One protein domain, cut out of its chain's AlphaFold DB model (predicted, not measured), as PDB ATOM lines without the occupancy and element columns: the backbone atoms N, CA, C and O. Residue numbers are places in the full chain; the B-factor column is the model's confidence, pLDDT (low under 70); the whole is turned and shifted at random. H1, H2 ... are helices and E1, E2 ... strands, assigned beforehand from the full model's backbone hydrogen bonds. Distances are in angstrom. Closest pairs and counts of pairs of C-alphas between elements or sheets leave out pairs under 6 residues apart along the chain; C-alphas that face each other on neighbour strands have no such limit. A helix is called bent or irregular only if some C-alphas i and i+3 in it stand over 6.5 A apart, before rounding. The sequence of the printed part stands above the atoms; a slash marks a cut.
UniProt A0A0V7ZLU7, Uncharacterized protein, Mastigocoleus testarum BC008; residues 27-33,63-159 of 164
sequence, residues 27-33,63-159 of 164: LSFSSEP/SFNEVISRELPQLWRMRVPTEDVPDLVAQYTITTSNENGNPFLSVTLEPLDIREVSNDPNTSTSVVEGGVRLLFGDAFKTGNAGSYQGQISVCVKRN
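What this domain is: This is residues 27 to 33 and 63 to 159 of the 164 residues of an uncharacterized protein of Mastigocoleus testarum BC008 (UniProt A0A0V7ZLU7). Two antiparallel sheets stand face to face as an elongated sandwich: a long, strongly twisted sheet, built on the long paired strands E2 and E6, is crossed on one face by the two-stranded ribbon E3 and E7. Short strands E1, E4 and E5 lie along the edges of the long sheet, H1 lies near one end, and the unnamed stretch 138 to 149 lies toward the other. The 104 printed residues hold two named helices and seven named strands, in the order E1 E2 H1 E3 H2 E4 E5 E6 E7, and the class is mostly strand. The whole is loose, with a radius of gyration of the C-alphas of 16.5 A and spans of 54 by 29 by 21 A.

How they stand to each other: E1, residues 27 to 29, is the antiparallel neighbour of E2, residues 67 to 81, with N 28 and O 77 2.8 A apart. On the other side of E2 is E6, residues 125 to 137, antiparallel at 163 degrees, with N 70 and O 134 2.9 A apart. E2 bends by 57 degrees at residue 78. H1, residues 82 to 87, is on this sheet at a height of 8.9 A, over E6 and along it at 3 degrees on the local plane. E3, residues 88 to 96, is antiparallel to E7, residues 150 to 158, with N 91 and O 155 2.8 A apart. H2, residues 103 to 106, only grazes the larger sheet. E4, residues 107 to 111, and E5, residues 115 to 120, lie on the side of E6 away from E2, E4 beside residues 132 to 136 and E5 beside 125 to 129; N 108 and O 135 are 2.9 A apart, N 117 and O 127 2.8 A. E5 and E6 form a hairpin. The two sheets make a sandwich, two sheets face to face, with strands at 42 degrees and 8.5 A between the facing parts; the closest C-alphas of E3 and E4, Ala 90 and Pro 111, are 6.4 A apart. In H1, 0 of 2 O i to N i+4 pairs and 2 of 3 O i to N i+3 pairs are within hydrogen-bond range; H2 is too short for an i+4 pair.

Where its parts are: E1 begins at C-alpha 27, (436.248, 392.807, 490.819). E2 is 37.6 A long, E3 26.7 A, E6 39.0 A and E7 26.1 A. H1 is irregular: C-alphas 83 and 86 are 7.2 A apart. E7 ends at C-alpha 158, (440.332, 405.323, 495.105).

The domain as a whole: The C-alphas farthest apart, Ser 63 and Asn 122, are 56.3 A apart. Residues 34 to 62 are not printed, and C-alphas 33 and 63 are 33.3 A apart. The link E6 to E7 is long, and its residues 139 to 144 have pLDDT under 70.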
ATOM      1  N   LEU A  27     436.696 392.564 492.185       92.25
ATOM      2  CA  LEU A  27     436.248 392.807 490.819       92.25
ATOM      3  C   LEU A  27     435.667 391.535 490.204       92.25
ATOM      4  O   LEU A  27     436.298 390.481 490.162       92.25
ATOM      5  N   SER A  28     434.473 391.681 489.653       94.12
ATOM      6  CA  SER A  28     433.768 390.663 488.891       94.12
ATOM      7  C   SER A  28     433.630 391.105 487.439       94.12
ATOM      8  O   SER A  28     433.343 392.270 487.168       94.12
ATOM      9  N   PHE A  29     433.802 390.171 486.505       91.81
ATOM     10  CA  PHE A  29     433.684 390.389 485.063       91.81
ATOM     11  C   PHE A  29     432.681 389.404 484.462       91.81
ATOM     12  O   PHE A  29     432.454 388.323 485.012       91.81
ATOM     13  N   SER A  30     432.099 389.750 483.313       84.88
ATOM     14  CA  SER A  30     431.322 388.773 482.542       84.88
ATOM     15  C   SER A  30     432.241 387.645 482.059       84.88
ATOM     16  O   SER A  30     433.376 387.887 481.645       84.88
ATOM     17  N   SER A  31     431.763 386.402 482.129       76.19
ATOM     18  CA  SER A  31     432.513 385.224 481.672       76.19
ATOM     19  C   SER A  31     432.547 385.096 480.149       76.19
ATOM     20  O   SER A  31     433.367 384.350 479.609       76.19
ATOM     21  N   GLU A  32     431.661 385.805 479.450       82.81
ATOM     22  CA  GLU A  32     431.584 385.797 477.996       82.81
ATOM     23  C   GLU A  32     432.432 386.920 477.389       82.81
ATOM     24  O   GLU A  32     432.493 388.028 477.929       82.81
ATOM     25  N   PRO A  33     433.077 386.674 476.234       83.38
ATOM     26  CA  PRO A  33     433.766 387.730 475.515       83.38
ATOM     27  C   PRO A  33     432.774 388.814 475.088       83.38
ATOM     28  O   PRO A  33     431.691 388.542 474.563       83.38
ATOM     29  N   SER A  63     432.783 413.339 452.908       82.31
ATOM     30  CA  SER A  63     433.240 413.363 454.296       82.31
ATOM     31  C   SER A  63     433.040 411.992 454.936       82.31
ATOM     32  O   SER A  63     431.975 411.391 454.766       82.31
ATOM     33  N   PHE A  64     434.011 411.543 455.722       82.94
ATOM     34  CA  PHE A  64     433.932 410.314 456.509       82.94
ATOM     35  C   PHE A  64     433.988 410.649 457.996       82.94
ATOM     36  O   PHE A  64     434.568 411.664 458.382       82.94
ATOM     37  N   ASN A  65     433.398 409.797 458.829       84.38
ATOM     38  CA  ASN A  65     433.592 409.906 460.268       84.38
ATOM     39  C   ASN A  65     435.032 409.523 460.604       84.38
ATOM     40  O   ASN A  65     435.477 408.415 460.302       84.38
ATOM     41  N   GLU A  66     435.753 410.440 461.243       83.56
ATOM     42  CA  GLU A  66     437.160 410.208 461.572       83.56
ATOM     43  C   GLU A  66     437.348 409.305 462.799       83.56
ATOM     44  O   GLU A  66     438.374 408.638 462.941       83.56
ATOM     45  N   VAL A  67     436.335 409.281 463.668       88.31
ATOM     46  CA  VAL A  67     436.323 408.540 464.926       88.31
ATOM     47  C   VAL A  67     435.069 407.687 464.998       88.31
ATOM     48  O   VAL A  67     433.953 408.183 464.831       88.31
ATOM     49  N   ILE A  68     435.253 406.406 465.301       88.62
ATOM     50  CA  ILE A  68     434.154 405.479 465.567       88.62
ATOM     51  C   ILE A  68     434.141 405.177 467.062       88.62
ATOM     52  O   ILE A  68     435.130 404.699 467.613       88.62
ATOM     53  N   SER A  69     433.010 405.453 467.711       92.06
ATOM     54  CA  SER A  69     432.816 405.207 469.141       92.06
ATOM     55  C   SER A  69     432.041 403.912 469.385       92.06
ATOM     56  O   SER A  69     431.061 403.610 468.685       92.06
ATOM     57  N   ARG A  70     432.481 403.138 470.379       92.94
ATOM     58  CA  ARG A  70     431.805 401.935 470.879       92.94
ATOM     59  C   ARG A  70     431.824 401.939 472.398       92.94
ATOM     60  O   ARG A  70     432.885 401.887 473.007       92.94
ATOM     61  N   GLU A  71     430.648 401.996 473.003       94.38
ATOM     62  CA  GLU A  71     430.508 401.920 474.454       94.38
ATOM     63  C   GLU A  71     430.336 400.475 474.888       94.38
ATOM     64  O   GLU A  71     429.506 399.745 474.346       94.38
ATOM     65  N   LEU A  72     431.118 400.090 475.887       93.31
ATOM     66  CA  LEU A  72     431.019 398.824 476.584       93.31
ATOM     67  C   LEU A  72     430.612 399.137 478.030       93.31
ATOM     68  O   LEU A  72     431.482 399.283 478.894       93.31
ATOM     69  N   PRO A  73     429.312 399.346 478.299       92.75
ATOM     70  CA  PRO A  73     428.827 399.522 479.661       92.75
ATOM     71  C   PRO A  73     428.859 398.181 480.407       92.75
ATOM     72  O   PRO A  73     428.881 397.121 479.783       92.75
ATOM     73  N   GLN A  74     428.814 398.228 481.741       92.44
ATOM     74  CA  GLN A  74     428.673 397.036 482.593       92.44
ATOM     75  C   GLN A  74     429.768 395.978 482.364       92.44
ATOM     76  O   GLN A  74     429.505 394.779 482.395       92.44
ATOM     77  N   LEU A  75     431.009 396.407 482.116       93.25
ATOM     78  CA  LEU A  75     432.136 395.490 481.910       93.25
ATOM     79  C   LEU A  75     432.537 394.758 483.185       93.25
ATOM     80  O   LEU A  75     432.997 393.618 483.128       93.25
ATOM     81  N   TRP A  76     432.394 395.432 484.318       95.12
ATOM     82  CA  TRP A  76     432.790 394.915 485.612       95.12
ATOM     83  C   TRP A  76     431.839 395.388 486.705       95.12
ATOM     84  O   TRP A  76     431.156 396.408 486.557       95.12
ATOM     85  N   ARG A  77     431.827 394.641 487.807       96.56
ATOM     86  CA  ARG A  77     431.181 395.011 489.067       96.56
ATOM     87  C   ARG A  77     432.155 394.901 490.221       96.56
ATOM     88  O   ARG A  77     433.044 394.058 490.190       96.56
ATOM     89  N   MET A  78     431.972 395.740 491.230       96.12
ATOM     90  CA  MET A  78     432.766 395.721 492.454       96.12
ATOM     91  C   MET A  78     431.861 395.979 493.652       96.12
ATOM     92  O   MET A  78     430.974 396.829 493.580       96.12
ATOM     93  N   ARG A  79     432.073 395.256 494.751       95.62
ATOM     94  CA  ARG A  79     431.447 395.571 496.038       95.62
ATOM     95  C   ARG A  79     432.394 396.475 496.805       95.62
ATOM     96  O   ARG A  79     433.584 396.200 496.855       95.62
ATOM     97  N   VAL A  80     431.885 397.550 497.382       94.94
ATOM     98  CA  VAL A  80     432.667 398.522 498.151       94.94
ATOM     99  C   VAL A  80     431.861 399.018 499.342       94.94
ATOM    100  O   VAL A  80     430.633 398.963 499.299       94.94
ATOM    101  N   PRO A  81     432.494 399.560 500.388       94.94
ATOM    102  CA  PRO A  81     431.805 400.402 501.351       94.94
ATOM    103  C   PRO A  81     431.101 401.563 500.651       94.94
ATOM    104  O   PRO A  81     431.646 402.177 499.732       94.94
ATOM    105  N   THR A  82     429.889 401.880 501.103       94.50
ATOM    106  CA  THR A  82     429.056 402.938 500.499       94.50
ATOM    107  C   THR A  82     429.780 404.292 500.492       94.50
ATOM    108  O   THR A  82     429.627 405.085 499.568       94.50
ATOM    109  N   GLU A  83     430.602 404.549 501.511       94.00
ATOM    110  CA  GLU A  83     431.385 405.780 501.658       94.00
ATOM    111  C   GLU A  83     432.473 405.969 500.593       94.00
ATOM    112  O   GLU A  83     432.816 407.108 500.294       94.00
ATOM    113  N   ASP A  84     432.966 404.886 499.985       93.06
ATOM    114  CA  ASP A  84     434.043 404.950 498.992       93.06
ATOM    115  C   ASP A  84     433.535 405.200 497.568       93.06
ATOM    116  O   ASP A  84     434.312 405.612 496.709       93.06
ATOM    117  N   VAL A  85     432.245 404.957 497.300       93.88
ATOM    118  CA  VAL A  85     431.621 405.099 495.970       93.88
ATOM    119  C   VAL A  85     431.982 406.412 495.251       93.88
ATOM    120  O   VAL A  85     432.373 406.329 494.084       93.88
ATOM    121  N   PRO A  86     431.895 407.610 495.873       93.56
ATOM    122  CA  PRO A  86     432.207 408.867 495.184       93.56
ATOM    123  C   PRO A  86     433.694 409.048 494.838       93.56
ATOM    124  O   PRO A  86     434.010 409.874 493.983       93.56
ATOM    125  N   ASP A  87     434.595 408.291 495.468       93.75
ATOM    126  CA  ASP A  87     436.047 408.419 495.299       93.75
ATOM    127  C   ASP A  87     436.640 407.388 494.328       93.75
ATOM    128  O   ASP A  87     437.855 407.380 494.090       93.75
ATOM    129  N   LEU A  88     435.804 406.506 493.773       94.12
ATOM    130  CA  LEU A  88     436.240 405.472 492.845       94.12
ATOM    131  C   LEU A  88     436.549 406.038 491.460       94.12
ATOM    132  O   LEU A  88     435.776 406.785 490.863       94.12
ATOM    133  N   VAL A  89     437.662 405.574 490.901       94.31
ATOM    134  CA  VAL A  89     438.083 405.844 489.528       94.31
ATOM    135  C   VAL A  89     438.501 404.538 488.870       94.31
ATOM    136  O   VAL A  89     439.237 403.742 489.453       94.31
ATOM    137  N   ALA A  90     438.071 404.338 487.625       95.25
ATOM    138  CA  ALA A  90     438.486 403.210 486.804       95.25
ATOM    139  C   ALA A  90     439.501 403.645 485.745       95.25
ATOM    140  O   ALA A  90     439.317 404.637 485.038       95.25
ATOM    141  N   GLN A  91     440.575 402.875 485.626       95.31
ATOM    142  CA  GLN A  91     441.594 403.003 484.597       95.31
ATOM    143  C   GLN A  91     441.596 401.749 483.733       95.31
ATOM    144  O   GLN A  91     441.437 400.633 484.229       95.31
ATOM    145  N   TYR A  92     441.794 401.948 482.435       95.69
ATOM    146  CA  TYR A  92     441.727 400.885 481.448       95.69
ATOM    147  C   TYR A  92     443.002 400.867 480.625       95.69
ATOM    148  O   TYR A  92     443.514 401.910 480.219       95.69
ATOM    149  N   THR A  93     443.484 399.668 480.339       95.38
ATOM    150  CA  THR A  93     444.510 399.432 479.328       95.38
ATOM    151  C   THR A  93     444.020 398.356 478.376       95.38
ATOM    152  O   THR A  93     443.188 397.523 478.738       95.38
ATOM    153  N   ILE A  94     444.503 398.384 477.136       93.88
ATOM    154  CA  ILE A  94     444.191 397.358 476.146       93.88
ATOM    155  C   ILE A  94     445.481 396.770 475.598       93.88
ATOM    156  O   ILE A  94     446.425 397.488 475.270       93.88
ATOM    157  N   THR A  95     445.514 395.449 475.508       93.25
ATOM    158  CA  THR A  95     446.571 394.699 474.842       93.25
ATOM    159  C   THR A  95     445.962 393.923 473.682       93.25
ATOM    160  O   THR A  95     444.807 393.499 473.715       93.25
ATOM    161  N   THR A  96     446.707 393.776 472.596       90.44
ATOM    162  CA  THR A  96     446.229 393.089 471.395       90.44
ATOM    163  C   THR A  96     447.410 392.487 470.635       90.44
ATOM    164  O   THR A  96     448.566 392.759 470.966       90.44
ATOM    165  N   SER A  97     447.141 391.640 469.641       84.25
ATOM    166  CA  SER A  97     448.187 391.142 468.749       84.25
ATOM    167  C   SER A  97     448.736 392.290 467.894       84.25
ATOM    168  O   SER A  97     447.983 393.110 467.372       84.25
ATOM    169  N   ASN A  98     450.059 392.322 467.694       74.69
ATOM    170  CA  ASN A  98     450.745 393.315 466.849       74.69
ATOM    171  C   ASN A  98     450.544 393.059 465.342       74.69
ATOM    172  O   ASN A  98     451.432 393.314 464.527       74.69
ATOM    173  N   GLU A  99     449.399 392.505 464.960       76.75
ATOM    174  CA  GLU A  99     449.057 392.285 463.565       76.75
ATOM    175  C   GLU A  99     448.792 393.626 462.886       76.75
ATOM    176  O   GLU A  99     448.025 394.462 463.371       76.75
ATOM    177  N   ASN A 100     449.449 393.835 461.746       74.06
ATOM    178  CA  ASN A 100     449.322 395.079 461.008       74.06
ATOM    179  C   ASN A 100     447.857 395.304 460.596       74.06
ATOM    180  O   ASN A 100     447.234 394.434 459.985       74.06
ATOM    181  N   GLY A 101     447.318 396.479 460.923       77.62
ATOM    182  CA  GLY A 101     445.923 396.833 460.657       77.62
ATOM    183  C   GLY A 101     444.924 396.423 461.741       77.62
ATOM    184  O   GLY A 101     443.732 396.609 461.526       77.62
ATOM    185  N   ASN A 102     445.358 395.902 462.894       85.25
ATOM    186  CA  ASN A 102     444.455 395.688 464.022       85.25
ATOM    187  C   ASN A 102     443.989 397.044 464.609       85.25
ATOM    188  O   ASN A 102     444.824 397.821 465.080       85.25
ATOM    189  N   PRO A 103     442.675 397.346 464.613       85.44
ATOM    190  CA  PRO A 103     442.159 398.645 465.044       85.44
ATOM    191  C   PRO A 103     442.379 398.921 466.540       85.44
ATOM    192  O   PRO A 103     442.406 400.080 466.953       85.44
ATOM    193  N   PHE A 104     442.599 397.887 467.360       88.75
ATOM    194  CA  PHE A 104     442.899 398.049 468.785       88.75
ATOM    195  C   PHE A 104     444.308 398.608 469.057       88.75
ATOM    196  O   PHE A 104     444.587 398.995 470.187       88.75
ATOM    197  N   LEU A 105     445.189 398.702 468.052       87.00
ATOM    198  CA  LEU A 105     446.520 399.311 468.200       87.00
ATOM    199  C   LEU A 105     446.483 400.844 468.301       87.00
ATOM    200  O   LEU A 105     447.463 401.458 468.717       87.00
ATOM    201  N   SER A 106     445.384 401.480 467.895       85.69
ATOM    202  CA  SER A 106     445.231 402.945 467.891       85.69
ATOM    203  C   SER A 106     443.905 403.385 468.513       85.69
ATOM    204  O   SER A 106     443.349 404.423 468.158       85.69
ATOM    205  N   VAL A 107     443.385 402.581 469.441       90.69
ATOM    206  CA  VAL A 107     442.155 402.889 470.170       90.69
ATOM    207  C   VAL A 107     442.463 403.741 471.399       90.69
ATOM    208  O   VAL A 107     443.380 403.449 472.167       90.69
ATOM    209  N   THR A 108     441.677 404.794 471.599       94.75
ATOM    210  CA  THR A 108     441.668 405.553 472.855       94.75
ATOM    211  C   THR A 108     440.584 404.988 473.769       94.75
ATOM    212  O   THR A 108     439.477 404.694 473.315       94.75
ATOM    213  N   LEU A 109     440.912 404.805 475.048       96.06
ATOM    214  CA  LEU A 109     440.004 404.281 476.067       96.06
ATOM    215  C   LEU A 109     439.550 405.427 476.971       96.06
ATOM    216  O   LEU A 109     440.376 406.050 477.634       96.06
ATOM    217  N   GLU A 110     438.247 405.673 477.027       97.31
ATOM    218  CA  GLU A 110     437.645 406.648 477.935       97.31
ATOM    219  C   GLU A 110     436.795 405.920 478.984       97.31
ATOM    220  O   GLU A 110     435.869 405.195 478.611       97.31
ATOM    221  N   PRO A 111     437.074 406.073 480.290       96.56
ATOM    222  CA  PRO A 111     436.201 405.554 481.337       96.56
ATOM    223  C   PRO A 111     434.769 406.085 481.192       96.56
ATOM    224  O   PRO A 111     434.565 407.278 480.984       96.56
ATOM    225  N   LEU A 112     433.783 405.199 481.329       96.69
ATOM    226  CA  LEU A 112     432.398 405.592 481.587       96.69
ATOM    227  C   LEU A 112     432.203 405.813 483.090       96.69
ATOM    228  O   LEU A 112     432.941 405.250 483.903       96.69
ATOM    229  N   ASP A 113     431.182 406.591 483.443       95.69
ATOM    230  CA  ASP A 113     430.826 406.847 484.837       95.69
ATOM    231  C   ASP A 113     430.563 405.535 485.590       95.69
ATOM    232  O   ASP A 113     429.857 404.644 485.103       95.69
ATOM    233  N   ILE A 114     431.117 405.438 486.799       96.38
ATOM    234  CA  ILE A 114     430.832 404.344 487.728       96.38
ATOM    235  C   ILE A 114     429.447 404.586 488.327       96.38
ATOM    236  O   ILE A 114     429.137 405.688 488.782       96.38
ATOM    237  N   ARG A 115     428.597 403.559 488.318       96.06
ATOM    238  CA  ARG A 115     427.208 403.651 488.779       96.06
ATOM    239  C   ARG A 115     426.962 402.667 489.905       96.06
ATOM    240  O   ARG A 115     427.318 401.500 489.796       96.06
ATOM    241  N   GLU A 116     426.301 403.120 490.960       95.88
ATOM    242  CA  GLU A 116     425.782 402.237 492.001       95.88
ATOM    243  C   GLU A 116     424.558 401.474 491.478       95.88
ATOM    244  O   GLU A 116     423.616 402.074 490.954       95.88
ATOM    245  N   VAL A 117     424.586 400.146 491.596       95.12
ATOM    246  CA  VAL A 117     423.504 399.252 491.146       95.12
ATOM    247  C   VAL A 117     422.745 398.607 492.295       95.12
ATOM    248  O   VAL A 117     421.611 398.170 492.109       95.12
ATOM    249  N   SER A 118     423.352 398.545 493.478       94.12
ATOM    250  CA  SER A 118     422.733 398.020 494.690       94.12
ATOM    251  C   SER A 118     423.374 398.649 495.922       94.12
ATOM    252  O   SER A 118     424.574 398.918 495.913       94.12
ATOM    253  N   ASN A 119     422.580 398.825 496.977       94.44
ATOM    254  CA  ASN A 119     423.005 399.306 498.286       94.44
ATOM    255  C   ASN A 119     422.432 398.380 499.367       94.44
ATOM    256  O   ASN A 119     421.220 398.153 499.397       94.44
ATOM    257  N   ASP A 120     423.282 397.858 500.249       92.69
ATOM    258  CA  ASP A 120     422.867 397.128 501.444       92.69
ATOM    259  C   ASP A 120     423.193 397.944 502.706       92.69
ATOM    260  O   ASP A 120     424.337 397.952 503.178       92.69
ATOM    261  N   PRO A 121     422.188 398.595 503.319       92.19
ATOM    262  CA  PRO A 121     422.402 399.416 504.504       92.19
ATOM    263  C   PRO A 121     422.762 398.590 505.744       92.19
ATOM    264  O   PRO A 121     423.315 399.142 506.693       92.19
ATOM    265  N   ASN A 122     422.481 397.279 505.768       92.44
ATOM    266  CA  ASN A 122     422.812 396.439 506.924       92.44
ATOM    267  C   ASN A 122     424.318 396.195 507.025       92.44
ATOM    268  O   ASN A 122     424.856 396.086 508.124       92.44
ATOM    269  N   THR A 123     424.986 396.107 505.875       90.75
ATOM    270  CA  THR A 123     426.436 395.911 505.775       90.75
ATOM    271  C   THR A 123     427.179 397.203 505.435       90.75
ATOM    272  O   THR A 123     428.402 397.223 505.495       90.75
ATOM    273  N   SER A 124     426.456 398.294 505.138       94.38
ATOM    274  CA  SER A 124     427.014 399.564 504.645       94.38
ATOM    275  C   SER A 124     427.844 399.389 503.368       94.38
ATOM    276  O   SER A 124     428.813 400.114 503.137       94.38
ATOM    277  N   THR A 125     427.453 398.433 502.519       94.81
ATOM    278  CA  THR A 125     428.133 398.137 501.253       94.81
ATOM    279  C   THR A 125     427.256 398.470 500.053       94.81
ATOM    280  O   THR A 125     426.030 398.378 500.102       94.81
ATOM    281  N   SER A 126     427.905 398.838 498.959       95.75
ATOM    282  CA  SER A 126     427.309 399.111 497.662       95.75
ATOM    283  C   SER A 126     427.941 398.206 496.616       95.75
ATOM    284  O   SER A 126     429.146 397.955 496.642       95.75
ATOM    285  N   VAL A 127     427.142 397.738 495.664       96.56
ATOM    286  CA  VAL A 127     427.664 397.164 494.421       96.56
ATOM    287  C   VAL A 127     427.645 398.265 493.378       96.56
ATOM    288  O   VAL A 127     426.602 398.872 493.122       96.56
ATOM    289  N   VAL A 128     428.798 398.511 492.775       96.69
ATOM    290  CA  VAL A 128     428.971 399.459 491.677       96.69
ATOM    291  C   VAL A 128     429.325 398.719 490.395       96.69
ATOM    292  O   VAL A 128     429.899 397.630 490.432       96.69
ATOM    293  N   GLU A 129     429.001 399.314 489.256       96.31
ATOM    294  CA  GLU A 129     429.390 398.833 487.936       96.31
ATOM    295  C   GLU A 129     430.055 399.942 487.124       96.31
ATOM    296  O   GLU A 129     429.765 401.126 487.303       96.31
ATOM    297  N   GLY A 130     430.934 399.551 486.206       95.56
ATOM    298  CA  GLY A 130     431.604 400.489 485.313       95.56
ATOM    299  C   GLY A 130     431.802 399.933 483.914       95.56
ATOM    300  O   GLY A 130     431.541 398.764 483.621       95.56
ATOM    301  N   GLY A 131     432.245 400.806 483.020       95.81
ATOM    302  CA  GLY A 131     432.459 400.479 481.620       95.81
ATOM    303  C   GLY A 131     433.449 401.420 480.956       95.81
ATOM    304  O   GLY A 131     433.969 402.347 481.578       95.81
ATOM    305  N   VAL A 132     433.707 401.179 479.677       96.94
ATOM    306  CA  VAL A 132     434.662 401.961 478.885       96.94
ATOM    307  C   VAL A 132     434.067 402.298 477.525       96.94
ATOM    308  O   VAL A 132     433.353 401.497 476.919       96.94
ATOM    309  N   ARG A 133     434.378 403.487 477.025       96.75
ATOM    310  CA  ARG A 133     434.153 403.884 475.644       96.75
ATOM    311  C   ARG A 133     435.449 403.705 474.863       96.75
ATOM    312  O   ARG A 133     436.501 404.216 475.235       96.75
ATOM    313  N   LEU A 134     435.350 402.965 473.770       94.75
ATOM    314  CA  LEU A 134     436.417 402.748 472.808       94.75
ATOM    315  C   LEU A 134     436.273 403.768 471.683       94.75
ATOM    316  O   LEU A 134     435.235 403.814 471.021       94.75
ATOM    317  N   LEU A 135     437.316 404.557 471.455       93.62
ATOM    318  CA  LEU A 135     437.394 405.519 470.365       93.62
ATOM    319  C   LEU A 135     438.435 405.049 469.353       93.62
ATOM    320  O   LEU A 135     439.639 405.126 469.593       93.62
ATOM    321  N   PHE A 136     437.962 404.554 468.216       89.31
ATOM    322  CA  PHE A 136     438.814 404.119 467.117       89.31
ATOM    323  C   PHE A 136     439.102 405.308 466.203       89.31
ATOM    324  O   PHE A 136     438.220 405.742 465.457       89.31
ATOM    325  N   GLY A 137     440.321 405.846 466.288       82.88
ATOM    326  CA  GLY A 137     440.805 406.889 465.385       82.88
ATOM    327  C   GLY A 137     441.284 406.308 464.057       82.88
ATOM    328  O   GLY A 137     441.788 405.185 464.011       82.88
ATOM    329  N   ASP A 138     441.124 407.073 462.975       73.06
ATOM    330  CA  ASP A 138     441.598 406.695 461.637       73.06
ATOM    331  C   ASP A 138     441.059 405.327 461.159       73.06
ATOM    332  O   ASP A 138     441.720 404.632 460.390       73.06
ATOM    333  N   ALA A 139     439.845 404.934 461.571       66.31
ATOM    334  CA  ALA A 139     439.252 403.612 461.291       66.31
ATOM    335  C   ALA A 139     439.096 403.272 459.790       66.31
ATOM    336  O   ALA A 139     438.836 402.136 459.417       66.31
ATOM    337  N   PHE A 140     439.233 404.264 458.913       64.31
ATOM    338  CA  PHE A 140     439.238 404.133 457.452       64.31
ATOM    339  C   PHE A 140     440.645 403.866 456.883       64.31
ATOM    340  O   PHE A 140     440.774 403.479 455.723       64.31
ATOM    341  N   LYS A 141     441.700 404.073 457.683       62.25
ATOM    342  CA  LYS A 141     443.101 403.725 457.387       62.25
ATOM    343  C   LYS A 141     443.546 402.448 458.107       62.25
ATOM    344  O   LYS A 141     444.505 401.814 457.669       62.25
ATOM    345  N   THR A 142     442.888 402.087 459.207       61.16
ATOM    346  CA  THR A 142     443.146 400.877 459.992       61.16
ATOM    347  C   THR A 142     442.083 399.817 459.721       61.16
ATOM    348  O   THR A 142     440.894 400.050 459.896       61.16
ATOM    349  N   GLY A 143     442.515 398.622 459.313       61.44
ATOM    350  CA  GLY A 143     441.642 397.455 459.184       61.44
ATOM    351  C   GLY A 143     441.577 396.901 457.769       61.44
ATOM    352  O   GLY A 143     441.079 397.536 456.845       61.44
ATOM    353  N   ASN A 144     442.027 395.659 457.623       69.62
ATOM    354  CA  ASN A 144     441.493 394.797 456.577       69.62
ATOM    355  C   ASN A 144     440.157 394.235 457.085       69.62
ATOM    356  O   ASN A 144     439.932 394.139 458.290       69.62
ATOM    357  N   ALA A 145     439.253 393.849 456.186       75.75
ATOM    358  CA  ALA A 145     438.055 393.132 456.613       75.75
ATOM    359  C   ALA A 145     438.468 391.843 457.349       75.75
ATOM    360  O   ALA A 145     439.221 391.035 456.804       75.75
ATOM    361  N   GLY A 146     437.996 391.658 458.582       80.81
ATOM    362  CA  GLY A 146     438.401 390.529 459.412       80.81
ATOM    363  C   GLY A 146     437.858 390.591 460.835       80.81
ATOM    364  O   GLY A 146     437.107 391.499 461.195       80.81
ATOM    365  N   SER A 147     438.254 389.598 461.630       83.38
ATOM    366  CA  SER A 147     437.950 389.510 463.058       83.38
ATOM    367  C   SER A 147     439.193 389.867 463.861       83.38
ATOM    368  O   SER A 147     440.263 389.317 463.618       83.38
ATOM    369  N   TYR A 148     439.030 390.754 464.836       86.88
ATOM    370  CA  TYR A 148     440.103 391.220 465.706       86.88
ATOM    371  C   TYR A 148     439.726 390.990 467.162       86.88
ATOM    372  O   TYR A 148     438.550 391.060 467.522       86.88
ATOM    373  N   GLN A 149     440.729 390.752 468.004       88.94
ATOM    374  CA  GLN A 149     440.544 390.582 469.440       88.94
ATOM    375  C   GLN A 149     441.543 391.430 470.223       88.94
ATOM    376  O   GLN A 149     442.697 391.593 469.825       88.94
ATOM    377  N   GLY A 150     441.103 391.941 471.363       90.31
ATOM    378  CA  GLY A 150     441.937 392.627 472.339       90.31
ATOM    379  C   GLY A 150     441.550 392.184 473.742       90.31
ATOM    380  O   GLY A 150     440.445 391.691 473.964       90.31
ATOM    381  N   GLN A 151     442.466 392.354 474.683       92.88
ATOM    382  CA  GLN A 151     442.238 392.127 476.097       92.88
ATOM    383  C   GLN A 151     442.259 393.475 476.807       92.88
ATOM    384  O   GLN A 151     443.258 394.190 476.770       92.88
ATOM    385  N   ILE A 152     441.146 393.819 477.449       93.50
ATOM    386  CA  ILE A 152     441.053 395.005 478.296       93.50
ATOM    387  C   ILE A 152     441.435 394.589 479.714       93.50
ATOM    388  O   ILE A 152     440.898 393.620 480.249       93.50
ATOM    389  N   SER A 153     442.366 395.313 480.323       94.19
ATOM    390  CA  SER A 153     442.651 395.221 481.751       94.19
ATOM    391  C   SER A 153     442.037 396.420 482.458       94.19
ATOM    392  O   SER A 153     442.157 397.555 481.994       94.19
ATOM    393  N   VAL A 154     441.365 396.152 483.574       94.69
ATOM    394  CA  VAL A 154     440.679 397.155 484.388       94.69
ATOM    395  C   VAL A 154     441.403 397.274 485.720       94.69
ATOM    396  O   VAL A 154     441.704 396.268 486.354       94.69
ATOM    397  N   CYS A 155     441.663 398.504 486.139       94.12
ATOM    398  CA  CYS A 155     442.146 398.845 487.467       94.12
ATOM    399  C   CYS A 155     441.160 399.834 488.078       94.12
ATOM    400  O   CYS A 155     441.024 400.953 487.580       94.12
ATOM    401  N   VAL A 156     440.472 399.432 489.143       94.38
ATOM    402  CA  VAL A 156     439.629 400.341 489.925       94.38
ATOM    403  C   VAL A 156     440.405 400.737 491.170       94.38
ATOM    404  O   VAL A 156     441.052 399.904 491.796       94.38
ATOM    405  N   LYS A 157     440.400 402.022 491.503       92.06
ATOM    406  CA  LYS A 157     441.127 402.566 492.650       92.06
ATOM    407  C   LYS A 157     440.334 403.684 493.300       92.06
ATOM    408  O   LYS A 157     439.473 404.279 492.656       92.06
ATOM    409  N   ARG A 158     440.678 404.016 494.540       90.31
ATOM    410  CA  ARG A 158     440.332 405.323 495.105       90.31
ATOM    411  C   ARG A 158     441.318 406.362 494.579       90.31
ATOM    412  O   ARG A 158     442.432 406.002 494.193       90.31
ATOM    413  N   ASN A 159     440.929 407.634 494.572       76.69
ATOM    414  CA  ASN A 159     441.736 408.738 494.027       76.69
ATOM    415  C   ASN A 159     443.232 408.706 494.426       76.69
ATOM    416  O   ASN A 159     444.080 408.983 493.577       76.69
TER     417      ASN A 159